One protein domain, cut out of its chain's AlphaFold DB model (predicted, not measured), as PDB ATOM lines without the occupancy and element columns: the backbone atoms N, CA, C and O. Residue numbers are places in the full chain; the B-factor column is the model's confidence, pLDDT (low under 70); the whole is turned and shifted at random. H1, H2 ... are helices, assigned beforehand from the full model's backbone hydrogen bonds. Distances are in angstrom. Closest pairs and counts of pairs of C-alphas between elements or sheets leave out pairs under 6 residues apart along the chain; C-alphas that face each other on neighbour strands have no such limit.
ATOM      1  N   ASP A 125      47.159  10.006  48.414       70.00
ATOM      2  CA  ASP A 125      47.857   8.726  48.259       70.00
ATOM      3  C   ASP A 125      46.883   7.556  48.112       70.00
ATOM      4  O   ASP A 125      47.161   6.598  47.390       70.00
ATOM      5  N   ARG A 126      45.704   7.646  48.736       68.69
ATOM      6  CA  ARG A 126      44.638   6.648  48.567       68.69
ATOM      7  C   ARG A 126      44.081   6.655  47.153       68.69
ATOM      8  O   ARG A 126      43.832   5.583  46.606       68.69
ATOM      9  N   VAL A 127      43.901   7.838  46.563       78.06
ATOM     10  CA  VAL A 127      43.469   7.973  45.165       78.06
ATOM     11  C   VAL A 127      44.516   7.363  44.240       78.06
ATOM     12  O   VAL A 127      44.177   6.486  43.452       78.06
ATOM     13  N   VAL A 128      45.793   7.728  44.401       75.25
ATOM     14  CA  VAL A 128      46.893   7.177  43.587       75.25
ATOM     15  C   VAL A 128      46.988   5.656  43.731       75.25
ATOM     16  O   VAL A 128      47.150   4.937  42.743       75.25
ATOM     17  N   TYR A 129      46.864   5.141  44.955       75.31
ATOM     18  CA  TYR A 129      46.887   3.706  45.221       75.31
ATOM     19  C   TYR A 129      45.714   2.979  44.560       75.31
ATOM     20  O   TYR A 129      45.910   1.958  43.894       75.31
ATOM     21  N   ARG A 130      44.502   3.519  44.705       82.25
ATOM     22  CA  ARG A 130      43.299   2.969  44.081       82.25
ATOM     23  C   ARG A 130      43.407   2.979  42.560       82.25
ATOM     24  O   ARG A 130      43.149   1.948  41.952       82.25
ATOM     25  N   GLU A 131      43.851   4.077  41.953       83.19
ATOM     26  CA  GLU A 131      44.074   4.170  40.503       83.19
ATOM     27  C   GLU A 131      45.080   3.117  40.015       83.19
ATOM     28  O   GLU A 131      44.872   2.469  38.987       83.19
ATOM     29  N   ALA A 132      46.165   2.902  40.764       78.69
ATOM     30  CA  ALA A 132      47.148   1.873  40.441       78.69
ATOM     31  C   ALA A 132      46.548   0.458  40.527       78.69
ATOM     32  O   ALA A 132      46.808  -0.375  39.651       78.69
ATOM     33  N   LEU A 133      45.728   0.180  41.546       83.00
ATOM     34  CA  LEU A 133      45.023  -1.095  41.675       83.00
ATOM     35  C   LEU A 133      43.954  -1.286  40.591       83.00
ATOM     36  O   LEU A 133      43.833  -2.388  40.067       83.00
ATOM     37  N   GLU A 134      43.227  -0.238  40.206       87.38
ATOM     38  CA  GLU A 134      42.248  -0.268  39.112       87.38
ATOM     39  C   GLU A 134      42.925  -0.618  37.783       87.38
ATOM     40  O   GLU A 134      42.486  -1.523  37.071       87.38
ATOM     41  N   GLN A 135      44.057   0.019  37.477       85.38
ATOM     42  CA  GLN A 135      44.852  -0.313  36.291       85.38
ATOM     43  C   GLN A 135      45.380  -1.751  36.337       85.38
ATOM     44  O   GLN A 135      45.373  -2.450  35.318       85.38
ATOM     45  N   ALA A 136      45.837  -2.208  37.506       84.88
ATOM     46  CA  ALA A 136      46.261  -3.589  37.687       84.88
ATOM     47  C   ALA A 136      45.091  -4.555  37.464       84.88
ATOM     48  O   ALA A 136      45.255  -5.531  36.737       84.88
ATOM     49  N   TRP A 137      43.912  -4.264  38.015       91.25
ATOM     50  CA  TRP A 137      42.709  -5.081  37.878       91.25
ATOM     51  C   TRP A 137      42.266  -5.236  36.423       91.25
ATOM     52  O   TRP A 137      42.014  -6.360  35.987       91.25
ATOM     53  N   VAL A 138      42.253  -4.144  35.649       91.75
ATOM     54  CA  VAL A 138      41.943  -4.184  34.209       91.75
ATOM     55  C   VAL A 138      42.890  -5.144  33.485       91.75
ATOM     56  O   VAL A 138      42.430  -6.060  32.804       91.75
ATOM     57  N   ARG A 139      44.203  -5.018  33.711       88.94
ATOM     58  CA  ARG A 139      45.208  -5.910  33.105       88.94
ATOM     59  C   ARG A 139      45.068  -7.354  33.569       88.94
ATOM     60  O   ARG A 139      45.247  -8.281  32.786       88.94
ATOM     61  N   ILE A 140      44.767  -7.569  34.847       89.00
ATOM     62  CA  ILE A 140      44.530  -8.908  35.389       89.00
ATOM     63  C   ILE A 140      43.318  -9.528  34.681       89.00
ATOM     64  O   ILE A 140      43.396 -10.675  34.253       89.00
ATOM     65  N   CYS A 141      42.239  -8.771  34.465       92.88
ATOM     66  CA  CYS A 141      41.048  -9.246  33.762       92.88
ATOM     67  C   CYS A 141      41.286  -9.617  32.291       92.88
ATOM     68  O   CYS A 141      40.518 -10.407  31.740       92.88
ATOM     69  N   GLU A 142      42.332  -9.101  31.654       92.19
ATOM     70  CA  GLU A 142      42.713  -9.468  30.283       92.19
ATOM     71  C   GLU A 142      43.463 -10.809  30.214       92.19
ATOM     72  O   GLU A 142      43.625 -11.382  29.134       92.19
ATOM     73  N   LEU A 143      43.900 -11.352  31.355       88.88
ATOM     74  CA  LEU A 143      44.599 -12.631  31.398       88.88
ATOM     75  C   LEU A 143      43.658 -13.797  31.029       88.88
ATOM     76  O   LEU A 143      42.525 -13.866  31.519       88.88
ATOM     77  N   PRO A 144      44.139 -14.786  30.251       91.25
ATOM     78  CA  PRO A 144      43.467 -16.070  30.092       91.25
ATOM     79  C   PRO A 144      43.135 -16.695  31.449       91.25
ATOM     80  O   PRO A 144      43.973 -16.679  32.355       91.25
ATOM     81  N   ARG A 145      41.961 -17.327  31.571       91.69
ATOM     82  CA  ARG A 145      41.458 -17.912  32.831       91.69
ATOM     83  C   ARG A 145      42.517 -18.680  33.641       91.69
ATOM     84  O   ARG A 145      42.634 -18.427  34.843       91.69
ATOM     85  N   PRO A 146      43.344 -19.568  33.053       86.69
ATOM     86  CA  PRO A 146      44.315 -20.313  33.848       86.69
ATOM     87  C   PRO A 146      45.486 -19.457  34.353       86.69
ATOM     88  O   PRO A 146      46.099 -19.795  35.360       86.69
ATOM     89  N   GLN A 147      45.825 -18.371  33.649       87.56
ATOM     90  CA  GLN A 147      46.816 -17.392  34.101       87.56
ATOM     91  C   GLN A 147      46.227 -16.483  35.176       87.56
ATOM     92  O   GLN A 147      46.884 -16.273  36.187       87.56
ATOM     93  N   PHE A 148      44.988 -16.019  34.987       92.38
ATOM     94  CA  PHE A 148      44.236 -15.260  35.986       92.38
ATOM     95  C   PHE A 148      44.191 -16.012  37.319       92.38
ATOM     96  O   PHE A 148      44.671 -15.522  38.334       92.38
ATOM     97  N   THR A 149      43.704 -17.252  37.293       90.38
ATOM     98  CA  THR A 149      43.533 -18.093  38.485       90.38
ATOM     99  C   THR A 149      44.871 -18.374  39.171       90.38
ATOM    100  O   THR A 149      44.989 -18.217  40.382       90.38
ATOM    101  N   ALA A 150      45.913 -18.725  38.402       88.25
ATOM    102  CA  ALA A 150      47.254 -18.917  38.952       88.25
ATOM    103  C   ALA A 150      47.816 -17.628  39.565       88.25
ATOM    104  O   ALA A 150      48.478 -17.676  40.595       88.25
ATOM    105  N   PHE A 151      47.579 -16.478  38.934       88.62
ATOM    106  CA  PHE A 151      48.059 -15.190  39.415       88.62
ATOM    107  C   PHE A 151      47.371 -14.789  40.720       88.62
ATOM    108  O   PHE A 151      48.067 -14.455  41.674       88.62
ATOM    109  N   ILE A 152      46.043 -14.899  40.789       91.25
ATOM    110  CA  ILE A 152      45.271 -14.597  41.996       91.25
ATOM    111  C   ILE A 152      45.688 -15.501  43.165       91.25
ATOM    112  O   ILE A 152      45.997 -15.002  44.241       91.25
ATOM    113  N   LEU A 153      45.773 -16.818  42.948       88.25
ATOM    114  CA  LEU A 153      46.019 -17.780  44.031       88.25
ATOM    115  C   LEU A 153      47.490 -17.895  44.460       88.25
ATOM    116  O   LEU A 153      47.766 -18.393  45.548       88.25
ATOM    117  N   LEU A 154      48.447 -17.489  43.616       85.44
ATOM    118  CA  LEU A 154      49.885 -17.604  43.913       85.44
ATOM    119  C   LEU A 154      50.568 -16.271  44.235       85.44
ATOM    120  O   LEU A 154      51.766 -16.275  44.530       85.44
ATOM    121  N   GLN A 155      49.864 -15.138  44.164       78.62
ATOM    122  CA  GLN A 155      50.378 -13.859  44.661       78.62
ATOM    123  C   GLN A 155      50.057 -13.708  46.145       78.62
ATOM    124  O   GLN A 155      49.178 -12.940  46.519       78.62
ATOM    125  N   ARG A 156      50.810 -14.424  46.981       71.19
ATOM    126  CA  ARG A 156      51.046 -14.024  48.369       71.19
ATOM    127  C   ARG A 156      52.475 -13.533  48.473       71.19
ATOM    128  O   ARG A 156      53.408 -14.310  48.256       71.19
ATOM    129  N   ASP A 157      52.663 -12.258  48.795       61.59
ATOM    130  CA  ASP A 157      53.982 -11.811  49.224       61.59
ATOM    131  C   ASP A 157      54.166 -12.245  50.684       61.59
ATOM    132  O   ASP A 157      53.423 -11.848  51.577       61.59
ATOM    133  N   GLY A 158      55.146 -13.125  50.911       52.69
ATOM    134  CA  GLY A 158      55.311 -13.923  52.134       52.69
ATOM    135  C   GLY A 158      55.609 -13.175  53.439       52.69
ATOM    136  O   GLY A 158      56.059 -13.819  54.377       52.69
ATOM    137  N   PHE A 159      55.382 -11.864  53.506       43.88
ATOM    138  CA  PHE A 159      55.651 -11.043  54.685       43.88
ATOM    139  C   PHE A 159      54.422 -10.736  55.532       43.88
ATOM    140  O   PHE A 159      54.514 -10.829  56.747       43.88
ATOM    141  N   ASP A 160      53.288 -10.411  54.907       52.41
ATOM    142  CA  ASP A 160      52.111  -9.908  55.634       52.41
ATOM    143  C   ASP A 160      50.814 -10.651  55.275       52.41
ATOM    144  O   ASP A 160      49.746 -10.283  55.739       52.41
ATOM    145  N   GLY A 161      50.888 -11.731  54.487       54.06
ATOM    146  CA  GLY A 161      49.741 -12.614  54.230       54.06
ATOM    147  C   GLY A 161      48.709 -12.076  53.236       54.06
ATOM    148  O   GLY A 161      47.965 -12.883  52.680       54.06
ATOM    149  N   ASP A 162      48.729 -10.777  52.942       64.31
ATOM    150  CA  ASP A 162      47.834 -10.168  51.964       64.31
ATOM    151  C   ASP A 162      48.067 -10.753  50.568       64.31
ATOM    152  O   ASP A 162      49.082 -10.505  49.906       64.31
ATOM    153  N   ASP A 163      47.110 -11.560  50.121       82.75
ATOM    154  CA  ASP A 163      47.015 -11.975  48.732       82.75
ATOM    155  C   ASP A 163      46.326 -10.905  47.891       82.75
ATOM    156  O   ASP A 163      45.470 -10.154  48.359       82.75
ATOM    157  N   ILE A 164      46.684 -10.857  46.609       85.88
ATOM    158  CA  ILE A 164      46.115  -9.889  45.667       85.88
ATOM    159  C   ILE A 164      44.584  -9.965  45.572       85.88
ATOM    160  O   ILE A 164      43.960  -8.953  45.273       85.88
ATOM    161  N   ALA A 165      43.972 -11.127  45.833       89.88
ATOM    162  CA  ALA A 165      42.516 -11.250  45.885       89.88
ATOM    163  C   ALA A 165      41.938 -10.393  47.013       89.88
ATOM    164  O   ALA A 165      41.080  -9.554  46.750       89.88
ATOM    165  N   SER A 166      42.457 -10.547  48.228       86.50
ATOM    166  CA  SER A 166      42.064  -9.749  49.392       86.50
ATOM    167  C   SER A 166      42.248  -8.257  49.113       86.50
ATOM    168  O   SER A 166      41.323  -7.478  49.307       86.50
ATOM    169  N   MET A 167      43.368  -7.866  48.485       83.62
ATOM    170  CA  MET A 167      43.606  -6.467  48.089       83.62
ATOM    171  C   MET A 167      42.513  -5.898  47.175       83.62
ATOM    172  O   MET A 167      42.106  -4.749  47.332       83.62
ATOM    173  N   LEU A 168      42.076  -6.677  46.182       88.50
ATOM    174  CA  LEU A 168      41.065  -6.255  45.209       88.50
ATOM    175  C   LEU A 168      39.666  -6.182  45.835       88.50
ATOM    176  O   LEU A 168      38.891  -5.286  45.488       88.50
ATOM    177  N   LEU A 169      39.359  -7.108  46.751       89.88
ATOM    178  CA  LEU A 169      38.101  -7.155  47.496       89.88
ATOM    179  C   LEU A 169      37.999  -5.986  48.485       89.88
ATOM    180  O   LEU A 169      37.009  -5.258  48.459       89.88
ATOM    181  N   ASP A 170      39.041  -5.755  49.284       84.25
ATOM    182  CA  ASP A 170      39.085  -4.682  50.286       84.25
ATOM    183  C   ASP A 170      39.030  -3.295  49.639       84.25
ATOM    184  O   ASP A 170      38.381  -2.379  50.144       84.25
ATOM    185  N   ALA A 171      39.671  -3.137  48.477       83.69
ATOM    186  CA  ALA A 171      39.608  -1.905  47.696       83.69
ATOM    187  C   ALA A 171      38.255  -1.701  46.980       83.69
ATOM    188  O   ALA A 171      38.051  -0.663  46.347       83.69
ATOM    189  N   GLY A 172      37.338  -2.675  47.044       88.88
ATOM    190  CA  GLY A 172      36.034  -2.622  46.382       88.88
ATOM    191  C   GLY A 172      36.117  -2.621  44.854       88.88
ATOM    192  O   GLY A 172      35.194  -2.151  44.189       88.88
ATOM    193  N   LEU A 173      37.220  -3.114  44.280       90.81
ATOM    194  CA  LEU A 173      37.434  -3.141  42.826       90.81
ATOM    195  C   LEU A 173      36.706  -4.295  42.147       90.81
ATOM    196  O   LEU A 173      36.354  -4.218  40.969       90.81
ATOM    197  N   CYS A 174      36.464  -5.360  42.901       95.00
ATOM    198  CA  CYS A 174      35.587  -6.443  42.508       95.00
ATOM    199  C   CYS A 174      34.856  -7.002  43.728       95.00
ATOM    200  O   CYS A 174      35.356  -6.958  44.848       95.00
ATOM    201  N   SER A 175      33.685  -7.581  43.494       95.94
ATOM    202  CA  SER A 175      33.012  -8.445  44.466       95.94
ATOM    203  C   SER A 175      33.574  -9.869  44.421       95.94
ATOM    204  O   SER A 175      34.126 -10.300  43.404       95.94
ATOM    205  N   ARG A 176      33.353 -10.638  45.495       95.56
ATOM    206  CA  ARG A 176      33.654 -12.080  45.537       95.56
ATOM    207  C   ARG A 176      33.016 -12.828  44.362       95.56
ATOM    208  O   ARG A 176      33.709 -13.571  43.674       95.56
ATOM    209  N   GLY A 177      31.744 -12.558  44.063       97.12
ATOM    210  CA  GLY A 177      31.041 -13.151  42.922       97.12
ATOM    211  C   GLY A 177      31.680 -12.830  41.564       97.12
ATOM    212  O   GLY A 177      31.819 -13.721  40.730       97.12
ATOM    213  N   GLN A 178      32.139 -11.593  41.337       96.19
ATOM    214  CA  GLN A 178      32.863 -11.232  40.104       96.19
ATOM    215  C   GLN A 178      34.210 -11.953  39.995       96.19
ATOM    216  O   GLN A 178      34.567 -12.431  38.914       96.19
ATOM    217  N   LEU A 179      34.944 -12.048  41.105       95.88
ATOM    218  CA  LEU A 179      36.223 -12.749  41.157       95.88
ATOM    219  C   LEU A 179      36.041 -14.252  40.883       95.88
ATOM    220  O   LEU A 179      36.729 -14.807  40.026       95.88
ATOM    221  N   ALA A 180      35.050 -14.882  41.522       96.12
ATOM    222  CA  ALA A 180      34.698 -16.289  41.326       96.12
ATOM    223  C   ALA A 180      34.235 -16.567  39.889       96.12
ATOM    224  O   ALA A 180      34.723 -17.499  39.246       96.12
ATOM    225  N   ALA A 181      33.375 -15.703  39.337       96.06
ATOM    226  CA  ALA A 181      32.922 -15.798  37.952       96.06
ATOM    227  C   ALA A 181      34.091 -15.716  36.961       96.06
ATOM    228  O   ALA A 181      34.142 -16.481  36.001       96.06
ATOM    229  N   LYS A 182      35.074 -14.841  37.210       94.94
ATOM    230  CA  LYS A 182      36.263 -14.711  36.353       94.94
ATOM    231  C   LYS A 182      37.185 -15.933  36.412       94.94
ATOM    232  O   LYS A 182      37.853 -16.252  35.428       94.94
ATOM    233  N   MET A 183      37.204 -16.627  37.546       94.56
ATOM    234  CA  MET A 183      37.892 -17.910  37.729       94.56
ATOM    235  C   MET A 183      37.057 -19.105  37.225       94.56
ATOM    236  O   MET A 183      37.564 -20.229  37.178       94.56
ATOM    237  N   GLU A 184      35.814 -18.851  36.799       94.94
ATOM    238  CA  GLU A 184      34.763 -19.820  36.458       94.94
ATOM    239  C   GLU A 184      34.643 -20.918  37.529       94.94
ATOM    240  O   GLU A 184      34.779 -22.112  37.251       94.94
ATOM    241  N   MET A 185      34.446 -20.486  38.773       95.56
ATOM    242  CA  MET A 185      34.201 -21.340  39.937       95.56
ATOM    243  C   MET A 185      33.062 -20.775  40.784       95.56
ATOM    244  O   MET A 185      32.651 -19.625  40.608       95.56
ATOM    245  N   ALA A 186      32.538 -21.589  41.699       96.75
ATOM    246  CA  ALA A 186      31.514 -21.140  42.633       96.75
ATOM    247  C   ALA A 186      32.104 -20.170  43.671       96.75
ATOM    248  O   ALA A 186      33.262 -20.294  44.067       96.75
ATOM    249  N   GLU A 187      31.300 -19.226  44.160       96.56
ATOM    250  CA  GLU A 187      31.746 -18.265  45.179       96.56
ATOM    251  C   GLU A 187      32.148 -18.961  46.489       96.56
ATOM    252  O   GLU A 187      33.143 -18.588  47.106       96.56
ATOM    253  N   GLN A 188      31.441 -20.031  46.868       95.81
ATOM    254  CA  GLN A 188      31.780 -20.848  48.037       95.81
ATOM    255  C   GLN A 188      33.119 -21.572  47.867       95.81
ATOM    256  O   GLN A 188      33.859 -21.738  48.835       95.81
ATOM    257  N   GLU A 189      33.438 -21.998  46.641       93.69
ATOM    258  CA  GLU A 189      34.727 -22.614  46.338       93.69
ATOM    259  C   GLU A 189      35.841 -21.579  46.480       93.69
ATOM    260  O   GLU A 189      36.806 -21.837  47.192       93.69
ATOM    261  N   LEU A 190      35.674 -20.384  45.899       93.69
ATOM    262  CA  LEU A 190      36.628 -19.287  46.053       93.69
ATOM    263  C   LEU A 190      36.867 -18.942  47.529       93.69
ATOM    264  O   LEU A 190      38.017 -18.832  47.941       93.69
ATOM    265  N   GLU A 191      35.813 -18.809  48.331       91.56
ATOM    266  CA  GLU A 191      35.935 -18.521  49.764       91.56
ATOM    267  C   GLU A 191      36.753 -19.609  50.484       91.56
ATOM    268  O   GLU A 191      37.705 -19.300  51.202       91.56
ATOM    269  N   ALA A 192      36.475 -20.889  50.210       90.31
ATOM    270  CA  ALA A 192      37.271 -21.997  50.737       90.31
ATOM    271  C   ALA A 192      38.727 -21.976  50.230       90.31
ATOM    272  O   ALA A 192      39.644 -22.401  50.938       90.31
ATOM    273  N   LEU A 193      38.976 -21.485  49.008       89.19
ATOM    274  CA  LEU A 193      40.333 -21.298  48.494       89.19
ATOM    275  C   LEU A 193      41.085 -20.197  49.257       89.19
ATOM    276  O   LEU A 193      42.263 -20.408  49.554       89.19
ATOM    277  N   LEU A 194      40.425 -19.073  49.558       86.75
ATOM    278  CA  LEU A 194      41.014 -17.897  50.215       86.75
ATOM    279  C   LEU A 194      41.277 -18.117  51.712       86.75
ATOM    280  O   LEU A 194      42.277 -17.621  52.232       86.75
ATOM    281  N   GLN A 195      40.441 -18.914  52.385       85.31
ATOM    282  CA  GLN A 195      40.599 -19.248  53.808       85.31
ATOM    283  C   GLN A 195      41.820 -20.129  54.113       85.31
ATOM    284  O   GLN A 195      42.259 -20.190  55.260       85.31
ATOM    285  N   LEU A 196      42.398 -20.816  53.121       80.62
ATOM    286  CA  LEU A 196      43.624 -21.578  53.358       80.62
ATOM    287  C   LEU A 196      44.815 -20.633  53.539       80.62
ATOM    288  O   LEU A 196      45.143 -19.860  52.641       80.62
ATOM    289  N   GLU A 197      45.515 -20.747  54.670       70.25
ATOM    290  CA  GLU A 197      46.625 -19.861  55.058       70.25
ATOM    291  C   GLU A 197      47.789 -19.830  54.058       70.25
ATOM    292  O   GLU A 197      48.421 -18.784  53.889       70.25
ATOM    293  N   ARG A 198      48.067 -20.923  53.335       75.88
ATOM    294  CA  ARG A 198      49.013 -20.954  52.205       75.88
ATOM    295  C   ARG A 198      48.657 -22.081  51.241       75.88
ATOM    296  O   ARG A 198      48.411 -23.201  51.674       75.88
ATOM    297  N   ARG A 199      48.714 -21.802  49.933       79.62
ATOM    298  CA  ARG A 199      48.737 -22.838  48.894       79.62
ATOM    299  C   ARG A 199      50.110 -22.930  48.257       79.62
ATOM    300  O   ARG A 199      50.738 -21.931  47.901       79.62
ATOM    301  N   THR A 200      50.567 -24.155  48.090       85.06
ATOM    302  CA  THR A 200      51.757 -24.475  47.320       85.06
ATOM    303  C   THR A 200      51.465 -24.344  45.825       85.06
ATOM    304  O   THR A 200      50.338 -24.496  45.348       85.06
ATOM    305  N   VAL A 201      52.518 -24.120  45.040       86.06
ATOM    306  CA  VAL A 201      52.424 -24.103  43.572       86.06
ATOM    307  C   VAL A 201      51.873 -25.431  43.031       86.06
ATOM    308  O   VAL A 201      51.191 -25.447  42.009       86.06
ATOM    309  N   ALA A 202      52.154 -26.542  43.718       86.88
ATOM    310  CA  ALA A 202      51.662 -27.862  43.346       86.88
ATOM    311  C   ALA A 202      50.139 -27.968  43.480       86.88
ATOM    312  O   ALA A 202      49.491 -28.441  42.551       86.88
ATOM    313  N   GLU A 203      49.566 -27.467  44.574       89.44
ATOM    314  CA  GLU A 203      48.114 -27.471  44.792       89.44
ATOM    315  C   GLU A 203      47.383 -26.597  43.774       89.44
ATOM    316  O   GLU A 203      46.362 -27.008  43.227       89.44
ATOM    317  N   VAL A 204      47.928 -25.418  43.456       86.88
ATOM    318  CA  VAL A 204      47.352 -24.560  42.406       86.88
ATOM    319  C   VAL A 204      47.494 -25.202  41.023       86.88
ATOM    320  O   VAL A 204      46.587 -25.100  40.201       86.88
ATOM    321  N   GLY A 205      48.601 -25.903  40.760       86.12
ATOM    322  CA  GLY A 205      48.761 -26.706  39.548       86.12
ATOM    323  C   GLY A 205      47.686 -27.788  39.433       86.12
ATOM    324  O   GLY A 205      47.021 -27.873  38.401       86.12
ATOM    325  N   ALA A 206      47.467 -28.550  40.508       89.69
ATOM    326  CA  ALA A 206      46.444 -29.590  40.569       89.69
ATOM    327  C   ALA A 206      45.035 -29.029  40.323       89.69
ATOM    328  O   ALA A 206      44.313 -29.571  39.488       89.69
ATOM    329  N   LEU A 207      44.684 -27.900  40.954       86.75
ATOM    330  CA  LEU A 207      43.408 -27.202  40.740       86.75
ATOM    331  C   LEU A 207      43.197 -26.805  39.269       86.75
ATOM    332  O   LEU A 207      42.092 -26.868  38.743       86.75
ATOM    333  N   LEU A 208      44.273 -26.408  38.591       85.69
ATOM    334  CA  LEU A 208      44.249 -25.969  37.196       85.69
ATOM    335  C   LEU A 208      44.405 -27.104  36.175       85.69
ATOM    336  O   LEU A 208      44.440 -26.824  34.974       85.69
ATOM    337  N   GLY A 209      44.564 -28.352  36.623       89.94
ATOM    338  CA  GLY A 209      44.864 -29.485  35.747       89.94
ATOM    339  C   GLY A 209      46.212 -29.355  35.021       89.94
ATOM    340  O   GLY A 209      46.352 -29.810  33.887       89.94
ATOM    341  N   ILE A 210      47.203 -28.693  35.629       90.19
ATOM    342  CA  ILE A 210      48.537 -28.461  35.047       90.19
ATOM    343  C   ILE A 210      49.664 -28.806  36.027       90.19
ATOM    344  O   ILE A 210      49.477 -28.891  37.235       90.19
ATOM    345  N   SER A 211      50.888 -28.946  35.513       92.19
ATOM    346  CA  SER A 211      52.060 -29.122  36.379       92.19
ATOM    347  C   SER A 211      52.352 -27.866  37.217       92.19
ATOM    348  O   SER A 211      52.117 -26.738  36.771       92.19
ATOM    349  N   ALA A 212      52.970 -28.044  38.390       87.00
ATOM    350  CA  ALA A 212      53.445 -26.938  39.228       87.00
ATOM    351  C   ALA A 212      54.380 -25.977  38.461       87.00
ATOM    352  O   ALA A 212      54.311 -24.757  38.607       87.00
ATOM    353  N   VAL A 213      55.230 -26.518  37.579       88.31
ATOM    354  CA  VAL A 213      56.126 -25.718  36.728       88.31
ATOM    355  C   VAL A 213      55.317 -24.822  35.788       88.31
ATOM    356  O   VAL A 213      55.604 -23.633  35.666       88.31
ATOM    357  N   THR A 214      54.271 -25.362  35.162       83.12
ATOM    358  CA  THR A 214      53.376 -24.603  34.278       83.12
ATOM    359  C   THR A 214      52.605 -23.525  35.043       83.12
ATOM    360  O   THR A 214      52.474 -22.414  34.535       83.12
ATOM    361  N   ALA A 215      52.136 -23.812  36.262       83.56
ATOM    362  CA  ALA A 215      51.472 -22.829  37.122       83.56
ATOM    363  C   ALA A 215      52.394 -21.642  37.461       83.56
ATOM    364  O   ALA A 215      52.001 -20.488  37.284       83.56
ATOM    365  N   ASN A 216      53.649 -21.911  37.839       81.81
ATOM    366  CA  ASN A 216      54.647 -20.863  38.081       81.81
ATOM    367  C   ASN A 216      54.943 -20.030  36.830       81.81
ATOM    368  O   ASN A 216      54.979 -18.803  36.907       81.81
ATOM    369  N   ILE A 217      55.115 -20.677  35.671       81.00
ATOM    370  CA  ILE A 217      55.326 -19.973  34.397       81.00
ATOM    371  C   ILE A 217      54.157 -19.023  34.116       81.00
ATOM    372  O   ILE A 217      54.384 -17.858  33.802       81.00
ATOM    373  N   ARG A 218      52.916 -19.496  34.285       81.81
ATOM    374  CA  ARG A 218      51.702 -18.695  34.074       81.81
ATOM    375  C   ARG A 218      51.614 -17.508  35.035       81.81
ATOM    376  O   ARG A 218      51.332 -16.399  34.588       81.81
ATOM    377  N   ARG A 219      51.910 -17.714  36.322       86.75
ATOM    378  CA  ARG A 219      51.976 -16.641  37.328       86.75
ATOM    379  C   ARG A 219      53.015 -15.582  36.956       86.75
ATOM    380  O   ARG A 219      52.734 -14.389  37.041       86.75
ATOM    381  N   ASP A 220      54.212 -16.000  36.557       80.69
ATOM    382  CA  ASP A 220      55.306 -15.081  36.233       80.69
ATOM    383  C   ASP A 220      55.041 -14.307  34.932       80.69
ATOM    384  O   ASP A 220      55.383 -13.127  34.830       80.69
ATOM    385  N   GLU A 221      54.415 -14.948  33.943       78.31
ATOM    386  CA  GLU A 221      53.946 -14.300  32.714       78.31
ATOM    387  C   GLU A 221      52.881 -13.241  33.018       78.31
ATOM    388  O   GLU A 221      53.029 -12.096  32.584       78.31
ATOM    389  N   ALA A 222      51.885 -13.582  33.842       78.38
ATOM    390  CA  ALA A 222      50.872 -12.647  34.321       78.38
ATOM    391  C   ALA A 222      51.492 -11.467  35.088       78.38
ATOM    392  O   ALA A 222      51.204 -10.311  34.787       78.38
ATOM    393  N   LYS A 223      52.428 -11.730  36.010       80.94
ATOM    394  CA  LYS A 223      53.125 -10.679  36.771       80.94
ATOM    395  C   LYS A 223      53.834  -9.684  35.859       80.94
ATOM    396  O   LYS A 223      53.756  -8.479  36.087       80.94
ATOM    397  N   ARG A 224      54.515 -10.160  34.814       78.75
ATOM    398  CA  ARG A 224      55.195  -9.282  33.846       78.75
ATOM    399  C   ARG A 224      54.211  -8.440  33.051       78.75
ATOM    400  O   ARG A 224      54.463  -7.255  32.868       78.75
ATOM    401  N   TYR A 225      53.106  -9.043  32.614       76.94
ATOM    402  CA  TYR A 225      52.052  -8.338  31.893       76.94
ATOM    403  C   TYR A 225      51.459  -7.203  32.737       76.94
ATOM    404  O   TYR A 225      51.489  -6.044  32.329       76.94
ATOM    405  N   VAL A 226      51.033  -7.520  33.962       77.25
ATOM    406  CA  VAL A 226      50.424  -6.555  34.889       77.25
ATOM    407  C   VAL A 226      51.392  -5.419  35.224       77.25
ATOM    408  O   VAL A 226      51.008  -4.253  35.190       77.25
ATOM    409  N   THR A 227      52.668  -5.728  35.466       76.75
ATOM    410  CA  THR A 227      53.692  -4.719  35.809       76.75
ATOM    411  C   THR A 227      54.264  -3.968  34.604       76.75
ATOM    412  O   THR A 227      55.074  -3.061  34.787       76.75
ATOM    413  N   GLY A 228      53.889  -4.329  33.372       76.62
ATOM    414  CA  GLY A 228      54.469  -3.753  32.156       76.62
ATOM    415  C   GLY A 228      55.961  -4.059  31.978       76.62
ATOM    416  O   GLY A 228      56.641  -3.389  31.199       76.62
TER     417      GLY A 228
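Overview. This is residues 125 to 228 of the 251 residues of an uncharacterized protein of Pyrinomonadaceae bacterium (UniProt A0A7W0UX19). The longest helix, H1, reaches out from a compact group of crossed helices with the short H2 at its core. H7 crosses H2 on one side and H4 packs on the other; H5 packs on H4, and H6 packs on H2 and the first residues of H7. The printed part has 104 residues with seven named helices, H1 to H7, and no named strand: all helix. It is compact, with a radius of gyration of the C-alphas of 13.1 A, and spans 39 by 30 by 27 A.

Along the chain. Find C-alpha 125 at (47.857, 8.726, 48.259); from there H1, residues 125 to 141, runs 24.1 A. Next come H2, residues 145 to 154, 13.9 A long, then H3, 164 to 170, H4, 176 to 183, H5, 187 to 194, and H6, 201 to 207. H7, residues 212 to 227, runs 22.5 A to C-alpha 227 at (53.692, -4.719, 35.809).

Arrangement. Look first at H1, where residues 136 to 140 alone touch H7, at its residues 222 to 227 alone; the closest C-alphas, of Arg 139 and Val 226, are 5.6 A apart. H2 is the hub. Its Phe 151 comes closest to Arg 219 of H7, C-alphas 4.7 A apart, about perpendicular at 88 degrees. H2 touches H4 at Thr 149 and Met 183, closest C-alphas 5.7 A apart, and H6 at Ala 150 and Val 204, 6.6 A. H2 and H3 only just touch, with 3 pairs of C-alphas within 8 A, the closest those of Ile 152 and Ala 165, 5.8 A apart. H5 touches H4, closest C-alphas Glu 187 and Ala 180, 5.2 A apart. H6 touches residues 212 to 216 of H7 alone, closest C-alphas Ala 202 and Ala 212, 4.6 A apart. H1 and H5 are apart. Each helix has every O i to N i+4 pair within hydrogen-bond range.

Size, cuts and confidence. The C-alphas farthest apart, of Asp 125 and Gly 209, are 40.3 A apart. The printed part has no cut and no long link. Residue 126 and residues 157 to 162 have pLDDT under 70.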